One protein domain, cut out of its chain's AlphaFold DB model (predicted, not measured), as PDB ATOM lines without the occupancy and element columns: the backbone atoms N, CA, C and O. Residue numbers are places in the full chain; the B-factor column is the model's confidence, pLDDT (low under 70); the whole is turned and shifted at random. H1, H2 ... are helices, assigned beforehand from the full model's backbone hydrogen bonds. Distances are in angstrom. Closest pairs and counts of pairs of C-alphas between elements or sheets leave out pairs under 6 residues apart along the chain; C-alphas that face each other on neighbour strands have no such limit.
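This is residues 2 to 52 of the 52 residues of an uncharacterized protein of Opitutus terrae (strain DSM 11246 / JCM 15787 / PB90-1) (UniProt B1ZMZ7). Two long helices, H1 and H2, lie side by side as a helical hairpin, folding back through a short link into a thin, flat rod. It is loosely formed: the helices touch along part of their lengths, and residues 44 to 52 stick out at one end. The printed part has 51 residues with two named helices, H1 then H2, and no named strand: all helix. The whole is loose, with a radius of gyration of the C-alphas of 13.7 A and spans of 48 by 19 by 6 A.

Find C-alpha 2 at (121.205, 121.608, 178.254); from there H1, residues 2 to 21, runs 28.5 A. Look next at H2, residues 29 to 50, which runs 30.9 A to C-alpha 50 at (132.707, 127.699, 187.524).

H1, with residues 8 to 16 alone, touches residues 29 to 36 of H2; the closest C-alphas, of Cys 12 and Val 32, are 5.5 A apart. Their shallow tilt is 7 degrees, opposite ways. O i to N i+4 pairs are within hydrogen-bond range in 15 of 16 for H1 and 16 of 18 for H2.

The C-alphas farthest apart, of Asn 23 and Glu 52, are 47.6 A apart. The printed part has no cut, and its one link is short, with 7 residues. Residues 51 to 52 have pLDDT under 70.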
ATOM      1  N   ALA A   2     121.885 122.415 179.282       88.06
ATOM      2  CA  ALA A   2     121.205 121.608 178.254       88.06
ATOM      3  C   ALA A   2     119.936 122.265 177.666       88.06
ATOM      4  O   ALA A   2     119.801 122.356 176.452       88.06
ATOM      5  N   ILE A   3     119.050 122.805 178.514       95.19
ATOM      6  CA  ILE A   3     117.814 123.477 178.064       95.19
ATOM      7  C   ILE A   3     118.125 124.724 177.218       95.19
ATOM      8  O   ILE A   3     117.493 124.953 176.194       95.19
ATOM      9  N   VAL A   4     119.131 125.507 177.611       94.19
ATOM     10  CA  VAL A   4     119.542 126.722 176.885       94.19
ATOM     11  C   VAL A   4     120.055 126.365 175.489       94.19
ATOM     12  O   VAL A   4     119.618 126.950 174.502       94.19
ATOM     13  N   TRP A   5     120.915 125.351 175.389       95.62
ATOM     14  CA  TRP A   5     121.407 124.850 174.105       95.62
ATOM     15  C   TRP A   5     120.301 124.245 173.234       95.62
ATOM     16  O   TRP A   5     120.301 124.459 172.019       95.62
ATOM     17  N   ALA A   6     119.323 123.561 173.836       97.00
ATOM     18  CA  ALA A   6     118.153 123.058 173.123       97.00
ATOM     19  C   ALA A   6     117.346 124.208 172.496       97.00
ATOM     20  O   ALA A   6     117.056 124.169 171.302       97.00
ATOM     21  N   LEU A   7     117.067 125.270 173.259       97.50
ATOM     22  CA  LEU A   7     116.360 126.454 172.759       97.50
ATOM     23  C   LEU A   7     117.122 127.149 171.622       97.50
ATOM     24  O   LEU A   7     116.521 127.501 170.607       97.50
ATOM     25  N   ILE A   8     118.443 127.307 171.757       96.94
ATOM     26  CA  ILE A   8     119.295 127.912 170.720       96.94
ATOM     27  C   ILE A   8     119.245 127.082 169.435       96.94
ATOM     28  O   ILE A   8     119.053 127.633 168.351       96.94
ATOM     29  N   THR A   9     119.370 125.759 169.553       96.06
ATOM     30  CA  THR A   9     119.363 124.847 168.401       96.06
ATOM     31  C   THR A   9     118.011 124.863 167.694       96.06
ATOM     32  O   THR A   9     117.965 125.015 166.475       96.06
ATOM     33  N   VAL A  10     116.909 124.795 168.451       98.06
ATOM     34  CA  VAL A  10     115.546 124.888 167.906       98.06
ATOM     35  C   VAL A  10     115.347 126.218 167.181       98.06
ATOM     36  O   VAL A  10     114.937 126.223 166.023       98.06
ATOM     37  N   LYS A  11     115.716 127.346 167.804       97.31
ATOM     38  CA  LYS A  11     115.653 128.675 167.173       97.31
ATOM     39  C   LYS A  11     116.441 128.716 165.864       97.31
ATOM     40  O   LYS A  11     115.949 129.239 164.867       97.31
ATOM     41  N   CYS A  12     117.662 128.188 165.853       97.19
ATOM     42  CA  CYS A  12     118.505 128.191 164.660       97.19
ATOM     43  C   CYS A  12     117.913 127.322 163.544       97.19
ATOM     44  O   CYS A  12     117.912 127.756 162.394       97.19
ATOM     45  N   GLY A  13     117.346 126.160 163.879       97.06
ATOM     46  CA  GLY A  13     116.621 125.312 162.931       97.06
ATOM     47  C   GLY A  13     115.395 126.009 162.339       97.06
ATOM     48  O   GLY A  13     115.221 126.006 161.122       97.06
ATOM     49  N   VAL A  14     114.596 126.687 163.173       97.25
ATOM     50  CA  VAL A  14     113.434 127.470 162.716       97.25
ATOM     51  C   VAL A  14     113.863 128.572 161.750       97.25
ATOM     52  O   VAL A  14     113.259 128.711 160.694       97.25
ATOM     53  N   VAL A  15     114.926 129.324 162.057       96.31
ATOM     54  CA  VAL A  15     115.448 130.369 161.155       96.31
ATOM     55  C   VAL A  15     115.951 129.775 159.838       96.31
ATOM     56  O   VAL A  15     115.675 130.326 158.773       96.31
ATOM     57  N   TRP A  16     116.669 128.651 159.901       95.38
ATOM     58  CA  TRP A  16     117.205 127.976 158.719       95.38
ATOM     59  C   TRP A  16     116.106 127.469 157.784       95.38
ATOM     60  O   TRP A  16     116.280 127.508 156.572       95.38
ATOM     61  N   TRP A  17     114.976 127.025 158.337       96.06
ATOM     62  CA  TRP A  17     113.794 126.627 157.571       96.06
ATOM     63  C   TRP A  17     112.977 127.830 157.074       96.06
ATOM     64  O   TRP A  17     112.547 127.857 155.923       96.06
ATOM     65  N   ALA A  18     112.789 128.845 157.915       95.44
ATOM     66  CA  ALA A  18     111.959 130.000 157.603       95.44
ATOM     67  C   ALA A  18     112.541 130.840 156.455       95.44
ATOM     68  O   ALA A  18     111.829 131.219 155.531       95.44
ATOM     69  N   MET A  19     113.847 131.111 156.473       95.44
ATOM     70  CA  MET A  19     114.489 131.945 155.450       95.44
ATOM     71  C   MET A  19     114.236 131.470 154.004       95.44
ATOM     72  O   MET A  19     113.794 132.295 153.204       95.44
ATOM     73  N   PRO A  20     114.437 130.185 153.645       94.06
ATOM     74  CA  PRO A  20     114.069 129.684 152.323       94.06
ATOM     75  C   PRO A  20     112.552 129.565 152.131       94.06
ATOM     76  O   PRO A  20     112.079 129.782 151.022       94.06
ATOM     77  N   HIS A  21     111.768 129.269 153.176       95.88
ATOM     78  CA  HIS A  21     110.305 129.177 153.061       95.88
ATOM     79  C   HIS A  21     109.655 130.513 152.658       95.88
ATOM     80  O   HIS A  21     108.711 130.525 151.873       95.88
ATOM     81  N   TRP A  22     110.191 131.637 153.143       95.25
ATOM     82  CA  TRP A  22     109.728 132.991 152.813       95.25
ATOM     83  C   TRP A  22     110.622 133.732 151.800       95.25
ATOM     84  O   TRP A  22     110.461 134.939 151.633       95.25
ATOM     85  N   ASN A  23     111.543 133.040 151.113       91.44
ATOM     86  CA  ASN A  23     112.459 133.619 150.113       91.44
ATOM     87  C   ASN A  23     113.172 134.900 150.587       91.44
ATOM     88  O   ASN A  23     113.271 135.886 149.852       91.44
ATOM     89  N   MET A  24     113.665 134.908 151.827       93.31
ATOM     90  CA  MET A  24     114.426 136.054 152.318       93.31
ATOM     91  C   MET A  24     115.712 136.251 151.494       93.31
ATOM     92  O   MET A  24     116.408 135.278 151.205       93.31
ATOM     93  N   PRO A  25     116.084 137.503 151.163       92.25
ATOM     94  CA  PRO A  25     117.245 137.802 150.318       92.25
ATOM     95  C   PRO A  25     118.597 137.556 151.011       92.25
ATOM     96  O   PRO A  25     119.651 137.765 150.416       92.25
ATOM     97  N   THR A  26     118.592 137.137 152.277       90.94
ATOM     98  CA  THR A  26     119.785 136.919 153.097       90.94
ATOM     99  C   THR A  26     119.982 135.442 153.400       90.94
ATOM    100  O   THR A  26     119.044 134.758 153.805       90.94
ATOM    101  N   HIS A  27     121.218 134.952 153.293       91.62
ATOM    102  CA  HIS A  27     121.523 133.564 153.635       91.62
ATOM    103  C   HIS A  27     121.360 133.316 155.155       91.62
ATOM    104  O   HIS A  27     121.942 134.063 155.948       91.62
ATOM    105  N   PRO A  28     120.657 132.252 155.596       93.81
ATOM    106  CA  PRO A  28     120.361 131.996 157.014       93.81
ATOM    107  C   PRO A  28     121.603 131.865 157.913       93.81
ATOM    108  O   PRO A  28     121.533 132.129 159.116       93.81
ATOM    109  N   ILE A  29     122.762 131.517 157.338       95.00
ATOM    110  CA  ILE A  29     124.047 131.445 158.059       95.00
ATOM    111  C   ILE A  29     124.425 132.765 158.745       95.00
ATOM    112  O   ILE A  29     125.035 132.732 159.809       95.00
ATOM    113  N   TRP A  30     124.013 133.911 158.191       94.44
ATOM    114  CA  TRP A  30     124.287 135.227 158.775       94.44
ATOM    115  C   TRP A  30     123.566 135.445 160.106       94.44
ATOM    116  O   TRP A  30     123.998 136.261 160.910       94.44
ATOM    117  N   VAL A  31     122.501 134.687 160.371       94.56
ATOM    118  CA  VAL A  31     121.780 134.716 161.648       94.56
ATOM    119  C   VAL A  31     122.226 133.565 162.548       94.56
ATOM    120  O   VAL A  31     122.438 133.753 163.749       94.56
ATOM    121  N   VAL A  32     122.368 132.359 161.992       96.50
ATOM    122  CA  VAL A  32     122.704 131.152 162.762       96.50
ATOM    123  C   VAL A  32     124.156 131.169 163.244       96.50
ATOM    124  O   VAL A  32     124.399 130.916 164.422       96.50
ATOM    125  N   GLY A  33     125.105 131.531 162.377       96.38
ATOM    126  CA  GLY A  33     126.539 131.537 162.675       96.38
ATOM    127  C   GLY A  33     126.900 132.406 163.886       96.38
ATOM    128  O   GLY A  33     127.396 131.863 164.875       96.38
ATOM    129  N   PRO A  34     126.591 133.719 163.882       97.12
ATOM    130  CA  PRO A  34     126.890 134.596 165.017       97.12
ATOM    131  C   PRO A  34     126.212 134.150 166.317       97.12
ATOM    132  O   PRO A  34     126.813 134.243 167.385       97.12
ATOM    133  N   THR A  35     124.989 133.606 166.228       96.81
ATOM    134  CA  THR A  35     124.269 133.079 167.401       96.81
ATOM    135  C   THR A  35     125.041 131.920 168.038       96.81
ATOM    136  O   THR A  35     125.254 131.919 169.248       96.81
ATOM    137  N   LEU A  36     125.469 130.939 167.235       97.06
ATOM    138  CA  LEU A  36     126.182 129.759 167.731       97.06
ATOM    139  C   LEU A  36     127.580 130.103 168.251       97.06
ATOM    140  O   LEU A  36     127.977 129.588 169.296       97.06
ATOM    141  N   ILE A  37     128.303 130.998 167.571       97.88
ATOM    142  CA  ILE A  37     129.622 131.470 168.017       97.88
ATOM    143  C   ILE A  37     129.500 132.129 169.391       97.88
ATOM    144  O   ILE A  37     130.197 131.741 170.326       97.88
ATOM    145  N   PHE A  38     128.574 133.077 169.544       97.19
ATOM    146  CA  PHE A  38     128.396 133.784 170.808       97.19
ATOM    147  C   PHE A  38     127.928 132.854 171.933       97.19
ATOM    148  O   PHE A  38     128.480 132.886 173.029       97.19
ATOM    149  N   ALA A  39     126.966 131.969 171.656       96.50
ATOM    150  CA  ALA A  39     126.512 130.970 172.622       96.50
ATOM    151  C   ALA A  39     127.649 130.054 173.096       96.50
ATOM    152  O   ALA A  39     127.746 129.754 174.289       96.50
ATOM    153  N   THR A  40     128.528 129.642 172.178       96.69
ATOM    154  CA  THR A  40     129.715 128.840 172.497       96.69
ATOM    155  C   THR A  40     130.670 129.618 173.395       96.69
ATOM    156  O   THR A  40     131.050 129.109 174.445       96.69
ATOM    157  N   LEU A  41     130.995 130.867 173.045       97.56
ATOM    158  CA  LEU A  41     131.879 131.725 173.843       97.56
ATOM    159  C   LEU A  41     131.351 131.933 175.264       97.56
ATOM    160  O   LEU A  41     132.083 131.727 176.227       97.56
ATOM    161  N   VAL A  42     130.070 132.274 175.410       95.81
ATOM    162  CA  VAL A  42     129.442 132.448 176.729       95.81
ATOM    163  C   VAL A  42     129.435 131.137 177.514       95.81
ATOM    164  O   VAL A  42     129.674 131.143 178.718       95.81
ATOM    165  N   THR A  43     129.206 130.003 176.847       94.75
ATOM    166  CA  THR A  43     129.264 128.685 177.496       94.75
ATOM    167  C   THR A  43     130.674 128.379 178.001       94.75
ATOM    168  O   THR A  43     130.808 127.913 179.129       94.75
ATOM    169  N   ILE A  44     131.713 128.675 177.210       95.81
ATOM    170  CA  ILE A  44     133.119 128.511 177.611       95.81
ATOM    171  C   ILE A  44     133.435 129.396 178.818       95.81
ATOM    172  O   ILE A  44     133.947 128.892 179.810       95.81
ATOM    173  N   LEU A  45     133.085 130.685 178.768       95.75
ATOM    174  CA  LEU A  45     133.322 131.616 179.877       95.75
ATOM    175  C   LEU A  45     132.602 131.181 181.157       95.75
ATOM    176  O   LEU A  45     133.174 131.239 182.239       95.75
ATOM    177  N   TRP A  46     131.359 130.711 181.038       92.81
ATOM    178  CA  TRP A  46     130.598 130.200 182.174       92.81
ATOM    179  C   TRP A  46     131.218 128.941 182.785       92.81
ATOM    180  O   TRP A  46     131.203 128.785 184.002       92.81
ATOM    181  N   LEU A  47     131.713 128.023 181.948       93.81
ATOM    182  CA  LEU A  47     132.391 126.814 182.412       93.81
ATOM    183  C   LEU A  47     133.709 127.165 183.101       93.81
ATOM    184  O   LEU A  47     133.901 126.743 184.232       93.81
ATOM    185  N   ALA A  48     134.538 128.005 182.478       94.06
ATOM    186  CA  ALA A  48     135.806 128.456 183.046       94.06
ATOM    187  C   ALA A  48     135.617 129.177 184.392       94.06
ATOM    188  O   ALA A  48     136.341 128.907 185.338       94.06
ATOM    189  N   HIS A  49     134.605 130.044 184.514       91.81
ATOM    190  CA  HIS A  49     134.324 130.744 185.773       91.81
ATOM    191  C   HIS A  49     133.770 129.832 186.880       91.81
ATOM    192  O   HIS A  49     133.813 130.192 188.048       91.81
ATOM    193  N   ARG A  50     133.211 128.666 186.538       80.31
ATOM    194  CA  ARG A  50     132.707 127.699 187.524       80.31
ATOM    195  C   ARG A  50     133.776 126.769 188.090       80.31
ATOM    196  O   ARG A  50     133.468 126.028 189.020       80.31
ATOM    197  N   GLU A  51     134.960 126.747 187.490       67.69
ATOM    198  CA  GLU A  51     136.096 125.938 187.940       67.69
ATOM    199  C   GLU A  51     136.955 126.662 189.001       67.69
ATOM    200  O   GLU A  51     137.884 126.054 189.532       67.69
ATOM    201  N   GLU A  52     136.611 127.912 189.348       51.06
ATOM    202  CA  GLU A  52     137.137 128.691 190.488       51.06
ATOM    203  C   GLU A  52     136.150 128.711 191.669       51.06
ATOM    204  O   GLU A  52     136.624 128.661 192.829       51.06
TER     205      GLU A  52